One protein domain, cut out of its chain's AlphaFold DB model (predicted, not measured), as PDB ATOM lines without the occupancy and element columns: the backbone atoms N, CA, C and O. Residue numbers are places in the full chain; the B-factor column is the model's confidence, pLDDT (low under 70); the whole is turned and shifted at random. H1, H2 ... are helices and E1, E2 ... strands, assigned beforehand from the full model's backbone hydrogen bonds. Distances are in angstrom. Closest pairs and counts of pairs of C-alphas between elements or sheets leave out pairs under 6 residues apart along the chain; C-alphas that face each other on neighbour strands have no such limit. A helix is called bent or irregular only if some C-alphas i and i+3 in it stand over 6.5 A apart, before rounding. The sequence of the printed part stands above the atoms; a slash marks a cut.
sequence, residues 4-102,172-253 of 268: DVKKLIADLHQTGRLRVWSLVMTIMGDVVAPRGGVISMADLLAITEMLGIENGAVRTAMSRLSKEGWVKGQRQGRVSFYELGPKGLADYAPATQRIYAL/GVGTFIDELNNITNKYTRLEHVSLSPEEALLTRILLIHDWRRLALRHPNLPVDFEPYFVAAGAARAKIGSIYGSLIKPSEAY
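AT A GLANCE: This is residues 4 to 102 and 172 to 253 of the 268 residues of the protein "Phenylacetic acid degradation operon negative regulatory protein paaX" of Rhodobacteraceae bacterium HTCC2150 (UniProt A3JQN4). Picture an elongated domain in two joined parts: toward one end H6, H7 and H8 form an up-and-down bundle, each running against the one before it, and toward the other a small three-stranded sheet has H2 and H4 over one face, with H3 on the same face but beside the strands. H7 lies in the middle and joins the two parts; H2 crosses it, and H1 and H5 also pack on it. The 181 printed residues include eight named helices and three named strands, in the order H1 H2 E1 H3 H4 E2 E3 H5 H6 H7 H8. The class is mostly helix, and the antiparallel sheet runs E1 E3 E2. The whole is compact, with a radius of gyration of the C-alphas of 16.7 A, and spans 56 by 35 by 30 A.

IN THESE COORDINATES: Find C-alpha 4 at (136.537, -10.349, -63.047); from there H1 runs through residues 4 to 14. H2, residues 20 to 35, is 21.5 A long with a kink of 31 degrees near residue 29. Next come E1, residues 38 to 40, H3, residues 41 to 50, and H4, residues 55 to 67, which is 18.4 A long. Strands E2, residues 71 to 76, and E3, residues 79 to 84, form a hairpin; look for its turn at C-alpha 77, (169.132, 8.693, -49.578). H5 follows as residues 86 to 100, 21.0 A long. After the cut, find H6 at residues 173 to 188, 22.4 A, and H7 at residues 197 to 217, 30.3 A. H8, residues 228 to 251, is 33.6 A long and ends at C-alpha 251, (150.862, -11.797, -49.000). It has a kink of 28 degrees near residue 245 and is only just irregular: C-alphas 245 and 248 are 6.9 A apart.

HOW THE PARTS SIT: Begin at H7, the hub, which touches five helices. H6 and H7 form a helical hairpin at a shallow tilt of 4 degrees, their closest C-alphas being Tyr 187 and Leu 207, 7.2 A. H7 and H8 form another, at a shallow tilt of 27 degrees, closest at Leu 201 and Ser 250, 4.3 A. H1 touches H7 residues 199 to 206 alone, closest at Val 5 and Thr 203, 6.5 A. H5 touches H7 about perpendicular, at 87 degrees, closest at Ile 99 and Arg 212, 5.8 A. H2 touches H7 at a steep tilt of 64 degrees, opposite ways, closest at Thr 26 and His 209, 5.9 A. H2 and H4 make two layers with the sheet, helices on one face of it, and H3 is on the same face. H2 runs across E3 at 79 degrees on the local plane, at a height over the sheet of 8.7 A; H4 stands up from the sheet, over E2. H5 only grazes the sheet with residues 86 to 92. E1, H3 H4 and E2 form a split strand-helix-strand unit, with E3 between its strands and a right-handed crossover. Look for N 39 and O 82 at 2.9 A between E1 and E3, and N 74 and O 81 at 2.9 A between E3 and E2. In H3, H4, H6 and H7 every O i to N i+4 pair is within hydrogen-bond range; the figures are 6 of 7 in H1, 8 of 12 in H2, 10 of 11 in H5 and 18 of 20 in H8.

THE WHOLE: The two C-alphas farthest apart, those of Gly 77 and Asp 224, are 56.9 A from each other. Residues 103 to 171 are not printed, and C-alphas 102 and 172 are 23.0 A apart across this cut. Of the links that are printed whole, H6 to H7 and H7 to H8 are short and the others tight. Mean pLDDT of the printed part is 89.4; residues 15, 16, 102 and 219 are under 70.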
ATOM      1  N   ASP A   4     137.286 -10.954 -64.146       93.00
ATOM      2  CA  ASP A   4     136.537 -10.349 -63.047       93.00
ATOM      3  C   ASP A   4     137.392  -9.303 -62.320       93.00
ATOM      4  O   ASP A   4     136.908  -8.209 -62.047       93.00
ATOM      5  N   VAL A   5     138.697  -9.548 -62.142       95.00
ATOM      6  CA  VAL A   5     139.633  -8.547 -61.589       95.00
ATOM      7  C   VAL A   5     139.756  -7.327 -62.509       95.00
ATOM      8  O   VAL A   5     139.674  -6.192 -62.041       95.00
ATOM      9  N   LYS A   6     139.861  -7.531 -63.833       94.69
ATOM     10  CA  LYS A   6     139.816  -6.425 -64.814       94.69
ATOM     11  C   LYS A   6     138.541  -5.597 -64.671       94.69
ATOM     12  O   LYS A   6     138.599  -4.372 -64.758       94.69
ATOM     13  N   LYS A   7     137.402  -6.260 -64.460       94.19
ATOM     14  CA  LYS A   7     136.116  -5.591 -64.260       94.19
ATOM     15  C   LYS A   7     136.109  -4.771 -62.968       94.19
ATOM     16  O   LYS A   7     135.716  -3.615 -63.024       94.19
ATOM     17  N   LEU A   8     136.605  -5.310 -61.851       94.44
ATOM     18  CA  LEU A   8     136.695  -4.555 -60.594       94.44
ATOM     19  C   LEU A   8     137.519  -3.268 -60.746       94.44
ATOM     20  O   LEU A   8     137.129  -2.221 -60.232       94.44
ATOM     21  N   ILE A   9     138.638  -3.339 -61.475       94.75
ATOM     22  CA  ILE A   9     139.475  -2.169 -61.765       94.75
ATOM     23  C   ILE A   9     138.719  -1.179 -62.658       94.75
ATOM     24  O   ILE A   9     138.735   0.016 -62.388       94.75
ATOM     25  N   ALA A  10     138.014  -1.644 -63.691       93.50
ATOM     26  CA  ALA A  10     137.193  -0.762 -64.518       93.50
ATOM     27  C   ALA A  10     136.092  -0.061 -63.697       93.50
ATOM     28  O   ALA A  10     135.915   1.151 -63.822       93.50
ATOM     29  N   ASP A  11     135.412  -0.792 -62.809       91.75
ATOM     30  CA  ASP A  11     134.365  -0.260 -61.929       91.75
ATOM     31  C   ASP A  11     134.916   0.834 -60.989       91.75
ATOM     32  O   ASP A  11     134.238   1.838 -60.741       91.75
ATOM     33  N   LEU A  12     136.161   0.693 -60.503       90.94
ATOM     34  CA  LEU A  12     136.842   1.711 -59.685       90.94
ATOM     35  C   LEU A  12     136.868   3.078 -60.388       90.94
ATOM     36  O   LEU A  12     136.642   4.105 -59.746       90.94
ATOM     37  N   HIS A  13     137.121   3.086 -61.698       89.50
ATOM     38  CA  HIS A  13     137.229   4.306 -62.508       89.50
ATOM     39  C   HIS A  13     135.881   4.828 -63.014       89.50
ATOM     40  O   HIS A  13     135.770   6.004 -63.349       89.50
ATOM     41  N   GLN A  14     134.844   3.988 -63.051       86.06
ATOM     42  CA  GLN A  14     133.492   4.386 -63.465       86.06
ATOM     43  C   GLN A  14     132.682   5.029 -62.331       86.06
ATOM     44  O   GLN A  14     131.737   5.776 -62.583       86.06
ATOM     45  N   THR A  15     133.053   4.772 -61.074       68.50
ATOM     46  CA  THR A  15     132.300   5.227 -59.897       68.50
ATOM     47  C   THR A  15     132.632   6.686 -59.541       68.50
ATOM     48  O   THR A  15     133.175   6.990 -58.475       68.50
ATOM     49  N   GLY A  16     132.310   7.618 -60.443       69.31
ATOM     50  CA  GLY A  16     132.553   9.053 -60.272       69.31
ATOM     51  C   GLY A  16     134.041   9.416 -60.143       69.31
ATOM     52  O   GLY A  16     134.929   8.672 -60.549       69.31
ATOM     53  N   ARG A  17     134.345  10.594 -59.579       76.00
ATOM     54  CA  ARG A  17     135.740  11.031 -59.400       76.00
ATOM     55  C   ARG A  17     136.427  10.209 -58.307       76.00
ATOM     56  O   ARG A  17     136.170  10.424 -57.119       76.00
ATOM     57  N   LEU A  18     137.352   9.335 -58.708       82.75
ATOM     58  CA  LEU A  18     138.169   8.533 -57.798       82.75
ATOM     59  C   LEU A  18     138.904   9.421 -56.782       82.75
ATOM     60  O   LEU A  18     139.712  10.290 -57.124       82.75
ATOM     61  N   ARG A  19     138.646   9.184 -55.493       89.69
ATOM     62  CA  ARG A  19     139.371   9.836 -54.397       89.69
ATOM     63  C   ARG A  19     140.651   9.058 -54.111       89.69
ATOM     64  O   ARG A  19     140.691   8.271 -53.171       89.69
ATOM     65  N   VAL A  20     141.699   9.307 -54.900       94.19
ATOM     66  CA  VAL A  20     142.993   8.594 -54.812       94.19
ATOM     67  C   VAL A  20     143.545   8.546 -53.383       94.19
ATOM     68  O   VAL A  20     143.961   7.489 -52.925       94.19
ATOM     69  N   TRP A  21     143.462   9.646 -52.626       93.31
ATOM     70  CA  TRP A  21     143.897   9.679 -51.222       93.31
ATOM     71  C   TRP A  21     143.169   8.649 -50.340       93.31
ATOM     72  O   TRP A  21     143.774   8.067 -49.447       93.31
ATOM     73  N   SER A  22     141.885   8.383 -50.596       92.12
ATOM     74  CA  SER A  22     141.097   7.420 -49.822       92.12
ATOM     75  C   SER A  22     141.564   5.993 -50.084       92.12
ATOM     76  O   SER A  22     141.577   5.187 -49.154       92.12
ATOM     77  N   LEU A  23     141.935   5.687 -51.330       94.50
ATOM     78  CA  LEU A  23     142.495   4.395 -51.716       94.50
ATOM     79  C   LEU A  23     143.902   4.212 -51.147       94.50
ATOM     80  O   LEU A  23     144.189   3.164 -50.581       94.50
ATOM     81  N   VAL A  24     144.738   5.253 -51.202       95.62
ATOM     82  CA  VAL A  24     146.046   5.262 -50.533       95.62
ATOM     83  C   VAL A  24     145.887   4.947 -49.047       95.62
ATOM     84  O   VAL A  24     146.572   4.069 -48.543       95.62
ATOM     85  N   MET A  25     144.931   5.572 -48.351       93.12
ATOM     86  CA  MET A  25     144.668   5.250 -46.943       93.12
ATOM     87  C   MET A  25     144.194   3.805 -46.732       93.12
ATOM     88  O   MET A  25     144.511   3.216 -45.704       93.12
ATOM     89  N   THR A  26     143.467   3.214 -47.689       93.62
ATOM     90  CA  THR A  26     143.133   1.781 -47.645       93.62
ATOM     91  C   THR A  26     144.396   0.926 -47.752       93.62
ATOM     92  O   THR A  26     144.569   0.025 -46.944       93.62
ATOM     93  N   ILE A  27     145.307   1.234 -48.679       94.56
ATOM     94  CA  ILE A  27     146.580   0.509 -48.832       94.56
ATOM     95  C   ILE A  27     147.435   0.654 -47.565       94.56
ATOM     96  O   ILE A  27     147.896  -0.345 -47.017       94.56
ATOM     97  N   MET A  28     147.591   1.878 -47.049       91.75
ATOM     98  CA  MET A  28     148.348   2.141 -45.819       91.75
ATOM     99  C   MET A  28     147.795   1.348 -44.626       91.75
ATOM    100  O   MET A  28     148.559   0.806 -43.832       91.75
ATOM    101  N   GLY A  29     146.469   1.272 -44.505       88.75
ATOM    102  CA  GLY A  29     145.802   0.618 -43.385       88.75
ATOM    103  C   GLY A  29     145.708  -0.906 -43.486       88.75
ATOM    104  O   GLY A  29     145.955  -1.590 -42.501       88.75
ATOM    105  N   ASP A  30     145.333  -1.446 -44.644       90.56
ATOM    106  CA  ASP A  30     145.062  -2.882 -44.812       90.56
ATOM    107  C   ASP A  30     146.298  -3.680 -45.234       90.56
ATOM    108  O   ASP A  30     146.489  -4.817 -44.808       90.56
ATOM    109  N   VAL A  31     147.135  -3.089 -46.087       90.56
ATOM    110  CA  VAL A  31     148.274  -3.779 -46.703       90.56
ATOM    111  C   VAL A  31     149.557  -3.461 -45.940       90.56
ATOM    112  O   VAL A  31     150.312  -4.364 -45.580       90.56
ATOM    113  N   VAL A  32     149.805  -2.181 -45.655       89.75
ATOM    114  CA  VAL A  32     151.084  -1.718 -45.097       89.75
ATOM    115  C   VAL A  32     151.146  -1.879 -43.576       89.75
ATOM    116  O   VAL A  32     152.155  -2.369 -43.070       89.75
ATOM    117  N   ALA A  33     150.091  -1.521 -42.832       85.50
ATOM    118  CA  ALA A  33     150.096  -1.574 -41.364       85.50
ATOM    119  C   ALA A  33     150.457  -2.963 -40.790       85.50
ATOM    120  O   ALA A  33     151.368  -3.018 -39.959       85.50
ATOM    121  N   PRO A  34     149.883  -4.088 -41.271       82.06
ATOM    122  CA  PRO A  34     150.262  -5.421 -40.787       82.06
ATOM    123  C   PRO A  34     151.715  -5.807 -41.105       82.06
ATOM    124  O   PRO A  34     152.304  -6.623 -40.406       82.06
ATOM    125  N   ARG A  35     152.319  -5.197 -42.135       80.31
ATOM    126  CA  ARG A  35     153.698  -5.450 -42.598       80.31
ATOM    127  C   ARG A  35     154.728  -4.521 -41.956       80.31
ATOM    128  O   ARG A  35     155.817  -4.307 -42.482       80.31
ATOM    129  N   GLY A  36     154.382  -3.936 -40.815       79.81
ATOM    130  CA  GLY A  36     155.250  -3.016 -40.099       79.81
ATOM    131  C   GLY A  36     154.991  -1.541 -40.393       79.81
ATOM    132  O   GLY A  36     155.682  -0.706 -39.822       79.81
ATOM    133  N   GLY A  37     153.986  -1.194 -41.193       87.25
ATOM    134  CA  GLY A  37     153.477   0.176 -41.257       87.25
ATOM    135  C   GLY A  37     154.282   1.148 -42.112       87.25
ATOM    136  O   GLY A  37     153.924   2.321 -42.138       87.25
ATOM    137  N   VAL A  38     155.294   0.679 -42.848       89.50
ATOM    138  CA  VAL A  38     156.127   1.525 -43.711       89.50
ATOM    139  C   VAL A  38     156.100   1.035 -45.157       89.50
ATOM    140  O   VAL A  38     156.251  -0.157 -45.413       89.50
ATOM    141  N   ILE A  39     155.943   1.960 -46.107       91.25
ATOM    142  CA  ILE A  39     156.010   1.694 -47.552       91.25
ATOM    143  C   ILE A  39     156.863   2.748 -48.263       91.25
ATOM    144  O   ILE A  39     156.852   3.925 -47.895       91.25
ATOM    145  N   SER A  40     157.606   2.346 -49.296       91.94
ATOM    146  CA  SER A  40     158.311   3.296 -50.155       91.94
ATOM    147  C   SER A  40     157.351   3.969 -51.147       91.94
ATOM    148  O   SER A  40     156.328   3.411 -51.545       91.94
ATOM    149  N   MET A  41     157.691   5.174 -51.615       93.50
ATOM    150  CA  MET A  41     156.925   5.813 -52.693       93.50
ATOM    151  C   MET A  41     156.919   4.968 -53.971       93.50
ATOM    152  O   MET A  41     155.941   4.996 -54.707       93.50
ATOM    153  N   ALA A  42     158.008   4.253 -54.258       92.19
ATOM    154  CA  ALA A  42     158.119   3.429 -55.456       92.19
ATOM    155  C   ALA A  42     157.138   2.248 -55.408       92.19
ATOM    156  O   ALA A  42     156.399   2.044 -56.367       92.19
ATOM    157  N   ASP A  43     157.064   1.553 -54.272       92.00
ATOM    158  CA  ASP A  43     156.167   0.407 -54.089       92.00
ATOM    159  C   ASP A  43     154.701   0.844 -54.095       92.00
ATOM    160  O   ASP A  43     153.861   0.205 -54.728       92.00
ATOM    161  N   LEU A  44     154.391   1.978 -53.454       94.56
ATOM    162  CA  LEU A  44     153.044   2.542 -53.502       94.56
ATOM    163  C   LEU A  44     152.632   2.852 -54.945       94.56
ATOM    164  O   LEU A  44     151.521   2.501 -55.341       94.56
ATOM    165  N   LEU A  45     153.522   3.476 -55.727       95.19
ATOM    166  CA  LEU A  45     153.266   3.781 -57.135       95.19
ATOM    167  C   LEU A  45     153.060   2.504 -57.954       95.19
ATOM    168  O   LEU A  45     152.063   2.425 -58.665       95.19
ATOM    169  N   ALA A  46     153.910   1.489 -57.778       93.50
ATOM    170  CA  ALA A  46     153.782   0.202 -58.463       93.50
ATOM    171  C   ALA A  46     152.427  -0.477 -58.186       93.50
ATOM    172  O   ALA A  46     151.758  -0.940 -59.110       93.50
ATOM    173  N   ILE A  47     151.967  -0.475 -56.928       94.38
ATOM    174  CA  ILE A  47     150.648  -1.018 -56.559       94.38
ATOM    175  C   ILE A  47     149.522  -0.222 -57.231       94.38
ATOM    176  O   ILE A  47     148.601  -0.799 -57.809       94.38
ATOM    177  N   THR A  48     149.575   1.109 -57.159       95.94
ATOM    178  CA  THR A  48     148.519   1.966 -57.718       95.94
ATOM    179  C   THR A  48     148.495   1.980 -59.246       95.94
ATOM    180  O   THR A  48     147.426   2.136 -59.834       95.94
ATOM    181  N   GLU A  49     149.637   1.767 -59.896       95.88
ATOM    182  CA  GLU A  49     149.748   1.666 -61.351       95.88
ATOM    183  C   GLU A  49     149.022   0.422 -61.870       95.88
ATOM    184  O   GLU A  49     148.273   0.508 -62.843       95.88
ATOM    185  N   MET A  50     149.120  -0.711 -61.164       94.88
ATOM    186  CA  MET A  50     148.332  -1.910 -61.479       94.88
ATOM    187  C   MET A  50     146.815  -1.698 -61.329       94.88
ATOM    188  O   MET A  50     146.028  -2.376 -61.986       94.88
ATOM    189  N   LEU A  51     146.392  -0.737 -60.499       95.69
ATOM    190  CA  LEU A  51     144.996  -0.292 -60.388       95.69
ATOM    191  C   LEU A  51     144.617   0.747 -61.461       95.69
ATOM    192  O   LEU A  51     143.497   1.257 -61.458       95.69
ATOM    193  N   GLY A  52     145.529   1.079 -62.379       95.06
ATOM    194  CA  GLY A  52     145.320   2.061 -63.442       95.06
ATOM    195  C   GLY A  52     145.301   3.507 -62.948       95.06
ATOM    196  O   GLY A  52     144.613   4.340 -63.532       95.06
ATOM    197  N   ILE A  53     145.992   3.815 -61.849       95.75
ATOM    198  CA  ILE A  53     146.042   5.167 -61.282       95.75
ATOM    199  C   ILE A  53     147.344   5.839 -61.689       95.75
ATOM    200  O   ILE A  53     148.433   5.315 -61.479       95.75
ATOM    201  N   GLU A  54     147.222   7.046 -62.227       95.12
ATOM    202  CA  GLU A  54     148.366   7.814 -62.688       95.12
ATOM    203  C   GLU A  54     149.277   8.258 -61.529       95.12
ATOM    204  O   GLU A  54     148.827   8.814 -60.519       95.12
ATOM    205  N   ASN A  55     150.589   8.097 -61.713       96.44
ATOM    206  CA  ASN A  55     151.605   8.415 -60.708       96.44
ATOM    207  C   ASN A  55     151.523   9.865 -60.186       96.44
ATOM    208  O   ASN A  55     151.762  10.121 -59.001       96.44
ATOM    209  N   GLY A  56     151.163  10.826 -61.044       96.69
ATOM    210  CA  GLY A  56     150.972  12.228 -60.655       96.69
ATOM    211  C   GLY A  56     149.835  12.427 -59.646       96.69
ATOM    212  O   GLY A  56     149.977  13.188 -58.681       96.69
ATOM    213  N   ALA A  57     148.731  11.691 -59.805       95.94
ATOM    214  CA  ALA A  57     147.588  11.745 -58.898       95.94
ATOM    215  C   ALA A  57     147.938  11.180 -57.513       95.94
ATOM    216  O   ALA A  57     147.568  11.764 -56.491       95.94
ATOM    217  N   VAL A  58     148.718  10.097 -57.470       97.25
ATOM    218  CA  VAL A  58     149.204   9.484 -56.221       97.25
ATOM    219  C   VAL A  58     150.165  10.421 -55.491       97.25
ATOM    220  O   VAL A  58     150.002  10.653 -54.295       97.25
ATOM    221  N   ARG A  59     151.114  11.046 -56.203       96.38
ATOM    222  CA  ARG A  59     152.031  12.049 -55.624       96.38
ATOM    223  C   ARG A  59     151.283  13.241 -55.031       96.38
ATOM    224  O   ARG A  59     151.590  13.669 -53.919       96.38
ATOM    225  N   THR A  60     150.272  13.736 -55.740       96.69
ATOM    226  CA  THR A  60     149.420  14.835 -55.267       96.69
ATOM    227  C   THR A  60     148.637  14.432 -54.015       96.69
ATOM    228  O   THR A  60     148.599  15.183 -53.038       96.69
ATOM    229  N   ALA A  61     148.061  13.226 -54.002       96.44
ATOM    230  CA  ALA A  61     147.361  12.687 -52.841       96.44
ATOM    231  C   ALA A  61     148.291  12.531 -51.626       96.44
ATOM    232  O   ALA A  61     147.933  12.970 -50.537       96.44
ATOM    233  N   MET A  62     149.495  11.984 -51.811       96.75
ATOM    234  CA  MET A  62     150.493  11.826 -50.746       96.75
ATOM    235  C   MET A  62     150.971  13.162 -50.176       96.75
ATOM    236  O   MET A  62     151.095  13.298 -48.960       96.75
ATOM    237  N   SER A  63     151.190  14.166 -51.032       95.44
ATOM    238  CA  SER A  63     151.538  15.526 -50.598       95.44
ATOM    239  C   SER A  63     150.450  16.115 -49.696       95.44
ATOM    240  O   SER A  63     150.732  16.599 -48.598       95.44
ATOM    241  N   ARG A  64     149.182  15.980 -50.108       94.94
ATOM    242  CA  ARG A  64     148.032  16.411 -49.306       94.94
ATOM    243  C   ARG A  64     147.937  15.657 -47.977       94.94
ATOM    244  O   ARG A  64     147.803  16.295 -46.938       94.94
ATOM    245  N   LEU A  65     148.029  14.327 -48.006       95.62
ATOM    246  CA  LEU A  65     147.971  13.488 -46.805       95.62
ATOM    247  C   LEU A  65     149.096  13.835 -45.820       95.62
ATOM    248  O   LEU A  65     148.850  13.884 -44.619       95.62
ATOM    249  N   SER A  66     150.298  14.130 -46.322       95.25
ATOM    250  CA  SER A  66     151.435  14.542 -45.490       95.25
ATOM    251  C   SER A  66     151.187  15.902 -44.841       95.25
ATOM    252  O   SER A  66     151.340  16.053 -43.633       95.25
ATOM    253  N   LYS A  67     150.732  16.886 -45.630       94.88
ATOM    254  CA  LYS A  67     150.418  18.238 -45.140       94.88
ATOM    255  C   LYS A  67     149.317  18.236 -44.074       94.88
ATOM    256  O   LYS A  67     149.355  19.040 -43.153       94.88
ATOM    257  N   GLU A  68     148.336  17.348 -44.205       94.00
ATOM    258  CA  GLU A  68     147.227  17.188 -43.258       94.00
ATOM    259  C   GLU A  68     147.554  16.240 -42.078       94.00
ATOM    260  O   GLU A  68     146.684  15.994 -41.241       94.00
ATOM    261  N   GLY A  69     148.776  15.695 -42.000       93.44
ATOM    262  CA  GLY A  69     149.231  14.831 -40.901       93.44
ATOM    263  C   GLY A  69     148.691  13.395 -40.920       93.44
ATOM    264  O   GLY A  69     148.838  12.668 -39.935       93.44
ATOM    265  N   TRP A  70     148.064  12.966 -42.021       93.12
ATOM    266  CA  TRP A  70     147.564  11.595 -42.200       93.12
ATOM    267  C   TRP A  70     148.686  10.581 -42.385       93.12
ATOM    268  O   TRP A  70     148.584   9.451 -41.914       93.12
ATOM    269  N   VAL A  71     149.753  10.988 -43.066       94.62
ATOM    270  CA  VAL A  71     150.973  10.200 -43.248       94.62
ATOM    271  C   VAL A  71     152.172  11.047 -42.854       94.62
ATOM    272  O   VAL A  71     152.135  12.272 -42.974       94.62
ATOM    273  N   LYS A  72     153.244  10.404 -42.406       93.56
ATOM    274  CA  LYS A  72     154.553  11.044 -42.248       93.56
ATOM    275  C   LYS A  72     155.551  10.350 -43.157       93.56
ATOM    276  O   LYS A  72     155.529   9.129 -43.292       93.56
ATOM    277  N   GLY A  73     156.370  11.152 -43.827       90.31
ATOM    278  CA  GLY A  73     157.378  10.674 -44.759       90.31
ATOM    279  C   GLY A  73     158.780  11.039 -44.298       90.31
ATOM    280  O   GLY A  73     158.995  12.137 -43.788       90.31
ATOM    281  N   GLN A  74     159.739  10.152 -44.535       87.69
ATOM    282  CA  GLN A  74     161.159  10.453 -44.401       87.69
ATOM    283  C   GLN A  74     161.916   9.971 -45.617       87.69
ATOM    284  O   GLN A  74     161.616   8.949 -46.235       87.69
ATOM    285  N   ARG A  75     162.927  10.756 -45.966       87.62
ATOM    286  CA  ARG A  75     163.833  10.442 -47.049       87.62
ATOM    287  C   ARG A  75     165.075   9.756 -46.497       87.62
ATOM    288  O   ARG A  75     165.766  10.328 -45.661       87.62
ATOM    289  N   GLN A  76     165.387   8.583 -47.032       84.44
ATOM    290  CA  GLN A  76     166.642   7.883 -46.792       84.44
ATOM    291  C   GLN A  76     167.374   7.758 -48.132       84.44
ATOM    292  O   GLN A  76     166.966   7.032 -49.043       84.44
ATOM    293  N   GLY A  77     168.422   8.566 -48.305       86.12
ATOM    294  CA  GLY A  77     169.132   8.693 -49.578       86.12
ATOM    295  C   GLY A  77     168.226   9.187 -50.718       86.12
ATOM    296  O   GLY A  77     167.770  10.337 -50.734       86.12
ATOM    297  N   ARG A  78     167.989   8.325 -51.715       84.88
ATOM    298  CA  ARG A  78     167.139   8.622 -52.887       84.88
ATOM    299  C   ARG A  78     165.707   8.099 -52.757       84.88
ATOM    300  O   ARG A  78     164.881   8.432 -53.602       84.88
ATOM    301  N   VAL A  79     165.409   7.335 -51.710       85.44
ATOM    302  CA  VAL A  79     164.100   6.710 -51.496       85.44
ATOM    303  C   VAL A  79     163.341   7.481 -50.420       85.44
ATOM    304  O   VAL A  79     163.922   7.963 -49.448       85.44
ATOM    305  N   SER A  80     162.038   7.664 -50.625       90.31
ATOM    306  CA  SER A  80     161.136   8.237 -49.620       90.31
ATOM    307  C   SER A  80     160.235   7.138 -49.085       90.31
ATOM    308  O   SER A  80     159.578   6.459 -49.876       90.31
ATOM    309  N   PHE A  81     160.213   6.995 -47.767       91.38
ATOM    310  CA  PHE A  81     159.388   6.051 -47.029       91.38
ATOM    311  C   PHE A  81     158.277   6.797 -46.308       91.38
ATOM    312  O   PHE A  81     158.484   7.927 -45.871       91.38
ATOM    313  N   TYR A  82     157.114   6.166 -46.193       93.44
ATOM    314  CA  TYR A  82     155.932   6.729 -45.558       93.44
ATOM    315  C   TYR A  82     155.302   5.737 -44.592       93.44
ATOM    316  O   TYR A  82     155.246   4.541 -44.870       93.44
ATOM    317  N   GLU A  83     154.762   6.266 -43.503       92.50
ATOM    318  CA  GLU A  83     153.950   5.548 -42.521       92.50
ATOM    319  C   GLU A  83     152.735   6.389 -42.109       92.50
ATOM    320  O   GLU A  83     152.624   7.565 -42.475       92.50
ATOM    321  N   LEU A  84     151.803   5.801 -41.355       91.81
ATOM    322  CA  LEU A  84     150.666   6.548 -40.813       91.81
ATOM    323  C   LEU A  84     151.153   7.626 -39.826       91.81
ATOM    324  O   LEU A  84     151.942   7.366 -38.918       91.81
ATOM    325  N   GLY A  85     150.673   8.854 -40.019       90.94
ATOM    326  CA  GLY A  85     150.909   9.973 -39.109       90.94
ATOM    327  C   GLY A  85     149.971   9.926 -37.896       90.94
ATOM    328  O   GLY A  85     149.061   9.096 -37.860       90.94
ATOM    329  N   PRO A  86     150.131  10.833 -36.914       87.62
ATOM    330  CA  PRO A  86     149.315  10.841 -35.697       87.62
ATOM    331  C   PRO A  86     147.808  10.889 -35.974       87.62
ATOM    332  O   PRO A  86     147.047  10.130 -35.380       87.62
ATOM    333  N   LYS A  87     147.382  11.721 -36.935       86.44
ATOM    334  CA  LYS A  87     145.977  11.808 -37.356       86.44
ATOM    335  C   LYS A  87     145.509  10.517 -38.021       86.44
ATOM    336  O   LYS A  87     144.433  10.018 -37.718       86.44
ATOM    337  N   GLY A  88     146.351   9.959 -38.893       81.94
ATOM    338  CA  GLY A  88     146.085   8.680 -39.539       81.94
ATOM    339  C   GLY A  88     145.877   7.562 -38.528       81.94
ATOM    340  O   GLY A  88     144.919   6.819 -38.667       81.94
ATOM    341  N   LEU A  89     146.714   7.478 -37.492       82.50
ATOM    342  CA  LEU A  89     146.601   6.476 -36.430       82.50
ATOM    343  C   LEU A  89     145.357   6.674 -35.553       82.50
ATOM    344  O   LEU A  89     144.663   5.697 -35.269       82.50
ATOM    345  N   ALA A  90     145.059   7.917 -35.160       79.62
ATOM    346  CA  ALA A  90     143.894   8.244 -34.337       79.62
ATOM    347  C   ALA A  90     142.573   7.876 -35.032       79.62
ATOM    348  O   ALA A  90     141.714   7.242 -34.424       79.62
ATOM    349  N   ASP A  91     142.448   8.192 -36.322       75.19
ATOM    350  CA  ASP A  91     141.253   7.867 -37.109       75.19
ATOM    351  C   ASP A  91     141.237   6.396 -37.566       75.19
ATOM    352  O   ASP A  91     140.175   5.827 -37.831       75.19
ATOM    353  N   TYR A  92     142.407   5.752 -37.659       71.56
ATOM    354  CA  TYR A  92     142.527   4.356 -38.075       71.56
ATOM    355  C   TYR A  92     141.973   3.385 -37.034       71.56
ATOM    356  O   TYR A  92     141.283   2.448 -37.424       71.56
ATOM    357  N   ALA A  93     142.229   3.574 -35.736       70.94
ATOM    358  CA  ALA A  93     141.806   2.591 -34.732       70.94
ATOM    359  C   ALA A  93     140.268   2.398 -34.671       70.94
ATOM    360  O   ALA A  93     139.823   1.252 -34.805       70.94
ATOM    361  N   PRO A  94     139.436   3.458 -34.586       73.44
ATOM    362  CA  PRO A  94     137.978   3.314 -34.624       73.44
ATOM    363  C   PRO A  94     137.465   2.782 -35.970       73.44
ATOM    364  O   PRO A  94     136.554   1.953 -36.018       73.44
ATOM    365  N   ALA A  95     138.064   3.221 -37.085       76.12
ATOM    366  CA  ALA A  95     137.668   2.759 -38.411       76.12
ATOM    367  C   ALA A  95     137.957   1.264 -38.601       76.12
ATOM    368  O   ALA A  95     137.099   0.535 -39.090       76.12
ATOM    369  N   THR A  96     139.129   0.792 -38.175       77.69
ATOM    370  CA  THR A  96     139.541  -0.615 -38.241       77.69
ATOM    371  C   THR A  96     138.590  -1.498 -37.449       77.69
ATOM    372  O   THR A  96     138.114  -2.496 -37.987       77.69
ATOM    373  N   GLN A  97     138.227  -1.100 -36.224       78.38
ATOM    374  CA  GLN A  97     137.240  -1.840 -35.434       78.38
ATOM    375  C   GLN A  97     135.928  -2.015 -36.205       78.38
ATOM    376  O   GLN A  97     135.387  -3.110 -36.252       78.38
ATOM    377  N   ARG A  98     135.451  -0.980 -36.899       80.75
ATOM    378  CA  ARG A  98     134.193  -1.052 -37.655       80.75
ATOM    379  C   ARG A  98     134.290  -1.804 -38.982       80.75
ATOM    380  O   ARG A  98     133.326  -2.463 -39.378       80.75
ATOM    381  N   ILE A  99     135.418  -1.693 -39.681       83.88
ATOM    382  CA  ILE A  99     135.649  -2.325 -40.990       83.88
ATOM    383  C   ILE A  99     135.817  -3.837 -40.831       83.88
ATOM    384  O   ILE A  99     135.212  -4.585 -41.596       83.88
ATOM    385  N   TYR A 100     136.597  -4.279 -39.840       82.62
ATOM    386  CA  TYR A 100     136.972  -5.686 -39.668       82.62
ATOM    387  C   TYR A 100     136.170  -6.419 -38.582       82.62
ATOM    388  O   TYR A 100     136.417  -7.600 -38.348       82.62
ATOM    389  N   ALA A 101     135.205  -5.764 -37.924       76.50
ATOM    390  CA  ALA A 101     134.308  -6.447 -36.996       76.50
ATOM    391  C   ALA A 101     133.465  -7.516 -37.708       76.50
ATOM    392  O   ALA A 101     132.808  -7.238 -38.722       76.50
ATOM    393  N   LEU A 102     133.474  -8.719 -37.124       66.94
ATOM    394  CA  LEU A 102     132.696  -9.880 -37.565       66.94
ATOM    395  C   LEU A 102     131.189  -9.658 -37.388       66.94
ATOM    396  O   LEU A 102     130.403 -10.082 -38.228       66.94
ATOM    397  N   GLY A 172     116.268   5.023 -44.920       87.75
ATOM    398  CA  GLY A 172     116.885   4.482 -46.128       87.75
ATOM    399  C   GLY A 172     117.339   3.029 -45.984       87.75
ATOM    400  O   GLY A 172     118.219   2.591 -46.726       87.75
ATOM    401  N   VAL A 173     116.747   2.266 -45.057       88.50
ATOM    402  CA  VAL A 173     117.141   0.878 -44.753       88.50
ATOM    403  C   VAL A 173     117.149  -0.005 -46.000       88.50
ATOM    404  O   VAL A 173     118.115  -0.731 -46.221       88.50
ATOM    405  N   GLY A 174     116.120   0.090 -46.848       90.50
ATOM    406  CA  GLY A 174     116.050  -0.687 -48.092       90.50
ATOM    407  C   GLY A 174     117.239  -0.418 -49.016       90.50
ATOM    408  O   GLY A 174     117.904  -1.349 -49.460       90.50
ATOM    409  N   THR A 175     117.591   0.856 -49.213       90.56
ATOM    410  CA  THR A 175     118.760   1.247 -50.014       90.56
ATOM    411  C   THR A 175     120.061   0.709 -49.424       90.56
ATOM    412  O   THR A 175     120.934   0.275 -50.169       90.56
ATOM    413  N   PHE A 176     120.200   0.693 -48.096       88.88
ATOM    414  CA  PHE A 176     121.398   0.150 -47.452       88.88
ATOM    415  C   PHE A 176     121.520  -1.358 -47.662       88.88
ATOM    416  O   PHE A 176     122.612  -1.848 -47.946       88.88
ATOM    417  N   ILE A 177     120.409  -2.090 -47.570       91.81
ATOM    418  CA  ILE A 177     120.367  -3.526 -47.863       91.81
ATOM    419  C   ILE A 177     120.758  -3.783 -49.323       91.81
ATOM    420  O   ILE A 177     121.583  -4.659 -49.587       91.81
ATOM    421  N   ASP A 178     120.250  -2.988 -50.264       94.31
ATOM    422  CA  ASP A 178     120.619  -3.103 -51.678       94.31
ATOM    423  C   ASP A 178     122.115  -2.856 -51.901       94.31
ATOM    424  O   ASP A 178     122.774  -3.598 -52.630       94.31
ATOM    425  N   GLU A 179     122.697  -1.849 -51.246       92.81
ATOM    426  CA  GLU A 179     124.130  -1.562 -51.334       92.81
ATOM    427  C   GLU A 179     124.995  -2.685 -50.728       92.81
ATOM    428  O   GLU A 179     126.012  -3.059 -51.324       92.81
ATOM    429  N   LEU A 180     124.573  -3.273 -49.600       92.44
ATOM    430  CA  LEU A 180     125.209  -4.444 -48.979       92.44
ATOM    431  C   LEU A 180     125.155  -5.675 -49.896       92.44
ATOM    432  O   LEU A 180     126.159  -6.374 -50.078       92.44
ATOM    433  N   ASN A 181     124.008  -5.924 -50.523       94.00
ATOM    434  CA  ASN A 181     123.846  -7.011 -51.483       94.00
ATOM    435  C   ASN A 181     124.704  -6.779 -52.731       94.00
ATOM    436  O   ASN A 181     125.379  -7.694 -53.203       94.00
ATOM    437  N   ASN A 182     124.739  -5.548 -53.243       93.62
ATOM    438  CA  ASN A 182     125.516  -5.187 -54.424       93.62
ATOM    439  C   ASN A 182     127.015  -5.395 -54.214       93.62
ATOM    440  O   ASN A 182     127.659  -6.028 -55.055       93.62
ATOM    441  N   ILE A 183     127.579  -4.918 -53.096       92.56
ATOM    442  CA  ILE A 183     129.002  -5.140 -52.813       92.56
ATOM    443  C   ILE A 183     129.295  -6.633 -52.629       92.56
ATOM    444  O   ILE A 183     130.242  -7.151 -53.213       92.56
ATOM    445  N   THR A 184     128.441  -7.360 -51.914       93.56
ATOM    446  CA  THR A 184     128.624  -8.797 -51.692       93.56
ATOM    447  C   THR A 184     128.615  -9.575 -53.012       93.56
ATOM    448  O   THR A 184     129.523 -10.365 -53.294       93.56
ATOM    449  N   ASN A 185     127.644  -9.297 -53.883       93.31
ATOM    450  CA  ASN A 185     127.517  -9.925 -55.199       93.31
ATOM    451  C   ASN A 185     128.675  -9.566 -56.140       93.31
ATOM    452  O   ASN A 185     129.101 -10.411 -56.934       93.31
ATOM    453  N   LYS A 186     129.211  -8.342 -56.038       93.19
ATOM    454  CA  LYS A 186     130.368  -7.880 -56.821       93.19
ATOM    455  C   LYS A 186     131.596  -8.766 -56.594       93.19
ATOM    456  O   LYS A 186     132.275  -9.102 -57.561       93.19
ATOM    457  N   TYR A 187     131.849  -9.187 -55.352       94.62
ATOM    458  CA  TYR A 187     133.058  -9.938 -54.985       94.62
ATOM    459  C   TYR A 187     132.862 -11.454 -54.860       94.62
ATOM    460  O   TYR A 187     133.833 -12.196 -54.978       94.62
ATOM    461  N   THR A 188     131.626 -11.942 -54.696       91.75
ATOM    462  CA  THR A 188     131.340 -13.384 -54.515       91.75
ATOM    463  C   THR A 188     131.900 -14.256 -55.647       91.75
ATOM    464  O   THR A 188     132.325 -15.383 -55.408       91.75
ATOM    465  N   ARG A 189     131.984 -13.733 -56.878       85.81
ATOM    466  CA  ARG A 189     132.541 -14.462 -58.034       85.81
ATOM    467  C   ARG A 189     134.022 -14.816 -57.891       85.81
ATOM    468  O   ARG A 189     134.489 -15.701 -58.595       85.81
ATOM    469  N   LEU A 190     134.748 -14.131 -57.009       86.12
ATOM    470  CA  LEU A 190     136.191 -14.285 -56.829       86.12
ATOM    471  C   LEU A 190     136.562 -15.180 -55.639       86.12
ATOM    472  O   LEU A 190     137.727 -15.534 -55.506       86.12
ATOM    473  N   GLU A 191     135.604 -15.583 -54.801       82.31
ATOM    474  CA  GLU A 191     135.878 -16.313 -53.551       82.31
ATOM    475  C   GLU A 191     136.570 -17.667 -53.765       82.31
ATOM    476  O   GLU A 191     137.415 -18.068 -52.966       82.31
ATOM    477  N   HIS A 192     136.223 -18.362 -54.849       82.44
ATOM    478  CA  HIS A 192     136.729 -19.702 -55.173       82.44
ATOM    479  C   HIS A 192     137.642 -19.718 -56.402       82.44
ATOM    480  O   HIS A 192     137.952 -20.778 -56.947       82.44
ATOM    481  N   VAL A 193     138.059 -18.543 -56.868       87.31
ATOM    482  CA  VAL A 193     138.935 -18.413 -58.028       87.31
ATOM    483  C   VAL A 193     140.379 -18.386 -57.547       87.31
ATOM    484  O   VAL A 193     140.739 -17.592 -56.682       87.31
ATOM    485  N   SER A 194     141.226 -19.232 -58.133       91.50
ATOM    486  CA  SER A 194     142.670 -19.141 -57.911       91.50
ATOM    487  C   SER A 194     143.205 -17.902 -58.631       91.50
ATOM    488  O   SER A 194     143.208 -17.848 -59.863       91.50
ATOM    489  N   LEU A 195     143.594 -16.893 -57.857       94.81
ATOM    490  CA  LEU A 195     144.160 -15.638 -58.347       94.81
ATOM    491  C   LEU A 195     145.685 -15.674 -58.250       94.81
ATOM    492  O   LEU A 195     146.237 -16.268 -57.319       94.81
ATOM    493  N   SER A 196     146.368 -15.005 -59.184       95.62
ATOM    494  CA  SER A 196     147.801 -14.742 -59.008       95.62
ATOM    495  C   SER A 196     148.033 -13.869 -57.762       95.62
ATOM    496  O   SER A 196     147.109 -13.172 -57.325       95.62
ATOM    497  N   PRO A 197     149.244 -13.858 -57.181       94.69
ATOM    498  CA  PRO A 197     149.544 -12.995 -56.041       94.69
ATOM    499  C   PRO A 197     149.195 -11.515 -56.284       94.69
ATOM    500  O   PRO A 197     148.583 -10.870 -55.429       94.69
ATOM    501  N   GLU A 198     149.509 -10.991 -57.475       94.50
ATOM    502  CA  GLU A 198     149.143  -9.639 -57.918       94.50
ATOM    503  C   GLU A 198     147.624  -9.447 -57.877       94.50
ATOM    504  O   GLU A 198     147.109  -8.513 -57.269       94.50
ATOM    505  N   GLU A 199     146.890 -10.347 -58.531       95.94
ATOM    506  CA  GLU A 199     145.437 -10.278 -58.663       95.94
ATOM    507  C   GLU A 199     144.743 -10.364 -57.300       95.94
ATOM    508  O   GLU A 199     143.763  -9.652 -57.061       95.94
ATOM    509  N   ALA A 200     145.268 -11.188 -56.391       95.62
ATOM    510  CA  ALA A 200     144.782 -11.299 -55.025       95.62
ATOM    511  C   ALA A 200     144.993  -9.996 -54.242       95.62
ATOM    512  O   ALA A 200     144.067  -9.542 -53.567       95.62
ATOM    513  N   LEU A 201     146.163  -9.353 -54.369       95.31
ATOM    514  CA  LEU A 201     146.414  -8.053 -53.740       95.31
ATOM    515  C   LEU A 201     145.461  -6.976 -54.273       95.31
ATOM    516  O   LEU A 201     144.838  -6.265 -53.483       95.31
ATOM    517  N   LEU A 202     145.315  -6.863 -55.596       96.19
ATOM    518  CA  LEU A 202     144.426  -5.868 -56.205       96.19
ATOM    519  C   LEU A 202     142.974  -6.088 -55.769       96.19
ATOM    520  O   LEU A 202     142.292  -5.138 -55.386       96.19
ATOM    521  N   THR A 203     142.519  -7.343 -55.755       96.75
ATOM    522  CA  THR A 203     141.165  -7.699 -55.309       96.75
ATOM    523  C   THR A 203     140.954  -7.355 -53.838       96.75
ATOM    524  O   THR A 203     139.931  -6.763 -53.501       96.75
ATOM    525  N   ARG A 204     141.924  -7.659 -52.969       95.75
ATOM    526  CA  ARG A 204     141.880  -7.325 -51.538       95.75
ATOM    527  C   ARG A 204     141.775  -5.819 -51.310       95.75
ATOM    528  O   ARG A 204     140.911  -5.376 -50.553       95.75
ATOM    529  N   ILE A 205     142.606  -5.030 -51.995       96.19
ATOM    530  CA  ILE A 205     142.584  -3.565 -51.893       96.19
ATOM    531  C   ILE A 205     141.216  -3.022 -52.314       96.19
ATOM    532  O   ILE A 205     140.649  -2.193 -51.601       96.19
ATOM    533  N   LEU A 206     140.676  -3.484 -53.445       96.12
ATOM    534  CA  LEU A 206     139.378  -3.037 -53.959       96.12
ATOM    535  C   LEU A 206     138.228  -3.439 -53.025       96.12
ATOM    536  O   LEU A 206     137.402  -2.589 -52.690       96.12
ATOM    537  N   LEU A 207     138.229  -4.684 -52.534       96.00
ATOM    538  CA  LEU A 207     137.251  -5.203 -51.574       96.00
ATOM    539  C   LEU A 207     137.190  -4.327 -50.325       96.00
ATOM    540  O   LEU A 207     136.122  -3.827 -49.971       96.00
ATOM    541  N   ILE A 208     138.337  -4.096 -49.681       94.62
ATOM    542  CA  ILE A 208     138.395  -3.278 -48.468       94.62
ATOM    543  C   ILE A 208     138.100  -1.814 -48.778       94.62
ATOM    544  O   ILE A 208     137.477  -1.138 -47.964       94.62
ATOM    545  N   HIS A 209     138.498  -1.298 -49.941       94.38
ATOM    546  CA  HIS A 209     138.191   0.078 -50.317       94.38
ATOM    547  C   HIS A 209     136.683   0.313 -50.462       94.38
ATOM    548  O   HIS A 209     136.160   1.266 -49.877       94.38
ATOM    549  N   ASP A 210     135.984  -0.562 -51.184       93.19
ATOM    550  CA  ASP A 210     134.535  -0.484 -51.359       93.19
ATOM    551  C   ASP A 210     133.811  -0.719 -50.026       93.19
ATOM    552  O   ASP A 210     132.948   0.077 -49.641       93.19
ATOM    553  N   TRP A 211     134.212  -1.755 -49.281       92.81
ATOM    554  CA  TRP A 211     133.592  -2.116 -48.005       92.81
ATOM    555  C   TRP A 211     133.752  -1.008 -46.971       92.81
ATOM    556  O   TRP A 211     132.776  -0.594 -46.355       92.81
ATOM    557  N   ARG A 212     134.956  -0.444 -46.833       90.88
ATOM    558  CA  ARG A 212     135.229   0.675 -45.925       90.88
ATOM    559  C   ARG A 212     134.347   1.881 -46.227       90.88
ATOM    560  O   ARG A 212     133.834   2.506 -45.303       90.88
ATOM    561  N   ARG A 213     134.184   2.242 -47.502       89.06
ATOM    562  CA  ARG A 213     133.354   3.393 -47.891       89.06
ATOM    563  C   ARG A 213     131.887   3.180 -47.540       89.06
ATOM    564  O   ARG A 213     131.230   4.139 -47.146       89.06
ATOM    565  N   LEU A 214     131.403   1.948 -47.671       88.69
ATOM    566  CA  LEU A 214     130.060   1.572 -47.256       88.69
ATOM    567  C   LEU A 214     129.958   1.596 -45.724       88.69
ATOM    568  O   LEU A 214     129.254   2.433 -45.161       88.69
ATOM    569  N   ALA A 215     130.748   0.768 -45.043       85.94
ATOM    570  CA  ALA A 215     130.709   0.567 -43.599       85.94
ATOM    571  C   ALA A 215     130.886   1.858 -42.788       85.94
ATOM    572  O   ALA A 215     130.248   1.994 -41.750       85.94
ATOM    573  N   LEU A 216     131.714   2.810 -43.244       84.31
ATOM    574  CA  LEU A 216     131.923   4.095 -42.559       84.31
ATOM    575  C   LEU A 216     130.847   5.146 -42.871       84.31
ATOM    576  O   LEU A 216     130.686   6.088 -42.098       84.31
ATOM    577  N   ARG A 217     130.120   5.016 -43.986       82.06
ATOM    578  CA  ARG A 217     129.050   5.954 -44.359       82.06
ATOM    579  C   ARG A 217     127.740   5.650 -43.634       82.06
ATOM    580  O   ARG A 217     127.032   6.589 -43.286       82.06
ATOM    581  N   HIS A 218     127.411   4.376 -43.422       75.00
ATOM    582  CA  HIS A 218     126.152   3.991 -42.772       75.00
ATOM    583  C   HIS A 218     126.297   4.016 -41.262       75.00
ATOM    584  O   HIS A 218     127.192   3.320 -40.797       75.00
ATOM    585  N   PRO A 219     125.457   4.738 -40.499       68.75
ATOM    586  CA  PRO A 219     125.476   4.638 -39.039       68.75
ATOM    587  C   PRO A 219     125.380   3.165 -38.620       68.75
ATOM    588  O   PRO A 219     124.770   2.370 -39.339       68.75
ATOM    589  N   ASN A 220     125.985   2.788 -37.490       71.81
ATOM    590  CA  ASN A 220     125.639   1.486 -36.933       71.81
ATOM    591  C   ASN A 220     124.159   1.600 -36.551       71.81
ATOM    592  O   ASN A 220     123.758   2.534 -35.870       71.81
ATOM    593  N   LEU A 221     123.313   0.763 -37.138       79.06
ATOM    594  CA  LEU A 221     121.907   0.735 -36.766       79.06
ATOM    595  C   LEU A 221     121.754  -0.329 -35.674       79.06
ATOM    596  O   LEU A 221     122.354  -1.402 -35.811       79.06
ATOM    597  N   PRO A 222     120.993  -0.057 -34.601       78.50
ATOM    598  CA  PRO A 222     120.759  -1.036 -33.552       78.50
ATOM    599  C   PRO A 222     119.979  -2.238 -34.088       78.50
ATOM    600  O   PRO A 222     119.349  -2.175 -35.146       78.50
ATOM    601  N   VAL A 223     120.001  -3.327 -33.317       78.88
ATOM    602  CA  VAL A 223     119.349  -4.604 -33.657       78.88
ATOM    603  C   VAL A 223     117.860  -4.454 -33.983       78.88
ATOM    604  O   VAL A 223     117.326  -5.211 -34.782       78.88
ATOM    605  N   ASP A 224     117.206  -3.425 -33.438       80.56
ATOM    606  CA  ASP A 224     115.790  -3.138 -33.680       80.56
ATOM    607  C   ASP A 224     115.478  -2.797 -35.152       80.56
ATOM    608  O   ASP A 224     114.326  -2.896 -35.568       80.56
ATOM    609  N   PHE A 225     116.480  -2.424 -35.960       84.56
ATOM    610  CA  PHE A 225     116.332  -2.152 -37.395       84.56
ATOM    611  C   PHE A 225     116.321  -3.444 -38.227       84.56
ATOM    612  O   PHE A 225     117.075  -3.585 -39.188       84.56
ATOM    613  N   GLU A 226     115.465  -4.410 -37.915       82.62
ATOM    614  CA  GLU A 226     115.195  -5.504 -38.858       82.62
ATOM    615  C   GLU A 226     114.456  -4.963 -40.102       82.62
ATOM    616  O   GLU A 226     113.612  -4.075 -39.962       82.62
ATOM    617  N   PRO A 227     114.753  -5.421 -41.339       87.81
ATOM    618  CA  PRO A 227     115.636  -6.535 -41.719       87.81
ATOM    619  C   PRO A 227     117.112  -6.150 -41.970       87.81
ATOM    620  O   PRO A 227     117.887  -6.949 -42.507       87.81
ATOM    621  N   TYR A 228     117.525  -4.915 -41.659       86.50
ATOM    622  CA  TYR A 228     118.890  -4.447 -41.930       86.50
ATOM    623  C   TYR A 228     119.937  -5.229 -41.146       86.50
ATOM    624  O   TYR A 228     120.974  -5.569 -41.714       86.50
ATOM    625  N   PHE A 229     119.688  -5.513 -39.865       83.19
ATOM    626  CA  PHE A 229     120.683  -6.152 -39.005       83.19
ATOM    627  C   PHE A 229     121.111  -7.522 -39.551       83.19
ATOM    628  O   PHE A 229     122.308  -7.775 -39.722       83.19
ATOM    629  N   VAL A 230     120.142  -8.356 -39.948       87.94
ATOM    630  CA  VAL A 230     120.397  -9.643 -40.617       87.94
ATOM    631  C   VAL A 230     121.191  -9.461 -41.914       87.94
ATOM    632  O   VAL A 230     122.195 -10.146 -42.125       87.94
ATOM    633  N   ALA A 231     120.790  -8.521 -42.775       89.94
ATOM    634  CA  ALA A 231     121.480  -8.272 -44.042       89.94
ATOM    635  C   ALA A 231     122.929  -7.787 -43.839       89.94
ATOM    636  O   ALA A 231     123.846  -8.239 -44.529       89.94
ATOM    637  N   ALA A 232     123.157  -6.899 -42.868       88.00
ATOM    638  CA  ALA A 232     124.476  -6.381 -42.526       88.00
ATOM    639  C   ALA A 232     125.389  -7.475 -41.958       88.00
ATOM    640  O   ALA A 232     126.556  -7.553 -42.352       88.00
ATOM    641  N   GLY A 233     124.867  -8.340 -41.084       87.44
ATOM    642  CA  GLY A 233     125.589  -9.505 -40.570       87.44
ATOM    643  C   GLY A 233     125.985 -10.480 -41.684       87.44
ATOM    644  O   GLY A 233     127.153 -10.858 -41.791       87.44
ATOM    645  N   ALA A 234     125.050 -10.818 -42.577       90.25
ATOM    646  CA  ALA A 234     125.316 -11.695 -43.718       90.25
ATOM    647  C   ALA A 234     126.378 -11.114 -44.671       90.25
ATOM    648  O   ALA A 234     127.307 -11.818 -45.075       90.25
ATOM    649  N   ALA A 235     126.285  -9.818 -44.986       91.62
ATOM    650  CA  ALA A 235     127.271  -9.128 -45.811       91.62
ATOM    651  C   ALA A 235     128.660  -9.117 -45.151       91.62
ATOM    652  O   ALA A 235     129.643  -9.449 -45.811       91.62
ATOM    653  N   ARG A 236     128.758  -8.817 -43.847       90.75
ATOM    654  CA  ARG A 236     130.025  -8.859 -43.090       90.75
ATOM    655  C   ARG A 236     130.671 -10.234 -43.127       90.75
ATOM    656  O   ARG A 236     131.847 -10.334 -43.469       90.75
ATOM    657  N   ALA A 237     129.906 -11.283 -42.833       90.69
ATOM    658  CA  ALA A 237     130.401 -12.654 -42.871       90.69
ATOM    659  C   ALA A 237     130.932 -13.018 -44.266       90.69
ATOM    660  O   ALA A 237     132.021 -13.581 -44.400       90.69
ATOM    661  N   LYS A 238     130.203 -12.633 -45.321       92.94
ATOM    662  CA  LYS A 238     130.602 -12.922 -46.700       92.94
ATOM    663  C   LYS A 238     131.843 -12.140 -47.134       92.94
ATOM    664  O   LYS A 238     132.767 -12.732 -47.686       92.94
ATOM    665  N   ILE A 239     131.896 -10.838 -46.856       93.31
ATOM    666  CA  ILE A 239     133.073  -9.997 -47.122       93.31
ATOM    667  C   ILE A 239     134.283 -10.510 -46.335       93.31
ATOM    668  O   ILE A 239     135.370 -10.599 -46.899       93.31
ATOM    669  N   GLY A 240     134.095 -10.905 -45.073       91.94
ATOM    670  CA  GLY A 240     135.135 -11.495 -44.230       91.94
ATOM    671  C   GLY A 240     135.678 -12.814 -44.786       91.94
ATOM    672  O   GLY A 240     136.893 -12.995 -44.823       91.94
ATOM    673  N   SER A 241     134.806 -13.697 -45.285       92.19
ATOM    674  CA  SER A 241     135.198 -14.949 -45.954       92.19
ATOM    675  C   SER A 241     136.070 -14.687 -47.188       92.19
ATOM    676  O   SER A 241     137.179 -15.214 -47.296       92.19
ATOM    677  N   ILE A 242     135.611 -13.802 -48.082       93.50
ATOM    678  CA  ILE A 242     136.344 -13.434 -49.303       93.50
ATOM    679  C   ILE A 242     137.668 -12.756 -48.946       93.50
ATOM    680  O   ILE A 242     138.708 -13.079 -49.510       93.50
ATOM    681  N   TYR A 243     137.662 -11.831 -47.987       93.88
ATOM    682  CA  TYR A 243     138.886 -11.200 -47.507       93.88
ATOM    683  C   TYR A 243     139.875 -12.246 -46.987       93.88
ATOM    684  O   TYR A 243     141.029 -12.254 -47.411       93.88
ATOM    685  N   GLY A 244     139.415 -13.172 -46.143       91.94
ATOM    686  CA  GLY A 244     140.223 -14.258 -45.595       91.94
ATOM    687  C   GLY A 244     140.864 -15.139 -46.669       91.94
ATOM    688  O   GLY A 244     142.044 -15.478 -46.547       91.94
ATOM    689  N   SER A 245     140.139 -15.455 -47.750       92.75
ATOM    690  CA  SER A 245     140.690 -16.241 -48.865       92.75
ATOM    691  C   SER A 245     141.749 -15.480 -49.672       92.75
ATOM    692  O   SER A 245     142.656 -16.099 -50.231       92.75
ATOM    693  N   LEU A 246     141.691 -14.144 -49.680       93.12
ATOM    694  CA  LEU A 246     142.641 -13.281 -50.383       93.12
ATOM    695  C   LEU A 246     143.917 -12.995 -49.590       93.12
ATOM    696  O   LEU A 246     144.933 -12.688 -50.215       93.12
ATOM    697  N   ILE A 247     143.908 -13.099 -48.252       90.44
ATOM    698  CA  ILE A 247     145.075 -12.766 -47.415       90.44
ATOM    699  C   ILE A 247     146.299 -13.546 -47.891       90.44
ATOM    700  O   ILE A 247     147.209 -12.952 -48.461       90.44
ATOM    701  N   LYS A 248     146.312 -14.875 -47.737       90.56
ATOM    702  CA  LYS A 248     147.491 -15.702 -48.039       90.56
ATOM    703  C   LYS A 248     148.049 -15.500 -49.462       90.56
ATOM    704  O   LYS A 248     149.255 -15.283 -49.567       90.56
ATOM    705  N   PRO A 249     147.248 -15.548 -50.547       92.44
ATOM    706  CA  PRO A 249     147.774 -15.301 -51.889       92.44
ATOM    707  C   PRO A 249     148.239 -13.850 -52.088       92.44
ATOM    708  O   PRO A 249     149.263 -13.646 -52.730       92.44
ATOM    709  N   SER A 250     147.568 -12.851 -51.497       91.94
ATOM    710  CA  SER A 250     148.017 -11.449 -51.582       91.94
ATOM    711  C   SER A 250     149.340 -11.199 -50.854       91.94
ATOM    712  O   SER A 250     150.146 -10.400 -51.314       91.94
ATOM    713  N   GLU A 251     149.597 -11.896 -49.741       87.31
ATOM    714  CA  GLU A 251     150.862 -11.797 -49.000       87.31
ATOM    715  C   GLU A 251     152.054 -12.349 -49.797       87.31
ATOM    716  O   GLU A 251     153.184 -11.928 -49.570       87.31
ATOM    717  N   ALA A 252     151.816 -13.246 -50.761       87.00
ATOM    718  CA  ALA A 252     152.861 -13.733 -51.661       87.00
ATOM    719  C   ALA A 252     153.313 -12.669 -52.677       87.00
ATOM    720  O   ALA A 252     154.384 -12.807 -53.268       87.00
ATOM    721  N   TYR A 253     152.523 -11.609 -52.873       82.94
ATOM    722  CA  TYR A 253     152.924 -10.456 -53.659       82.94
ATOM    723  C   TYR A 253     153.488  -9.377 -52.743       82.94
ATOM    724  O   TYR A 253     152.772  -8.759 -51.950       82.94
TER     725      TYR A 253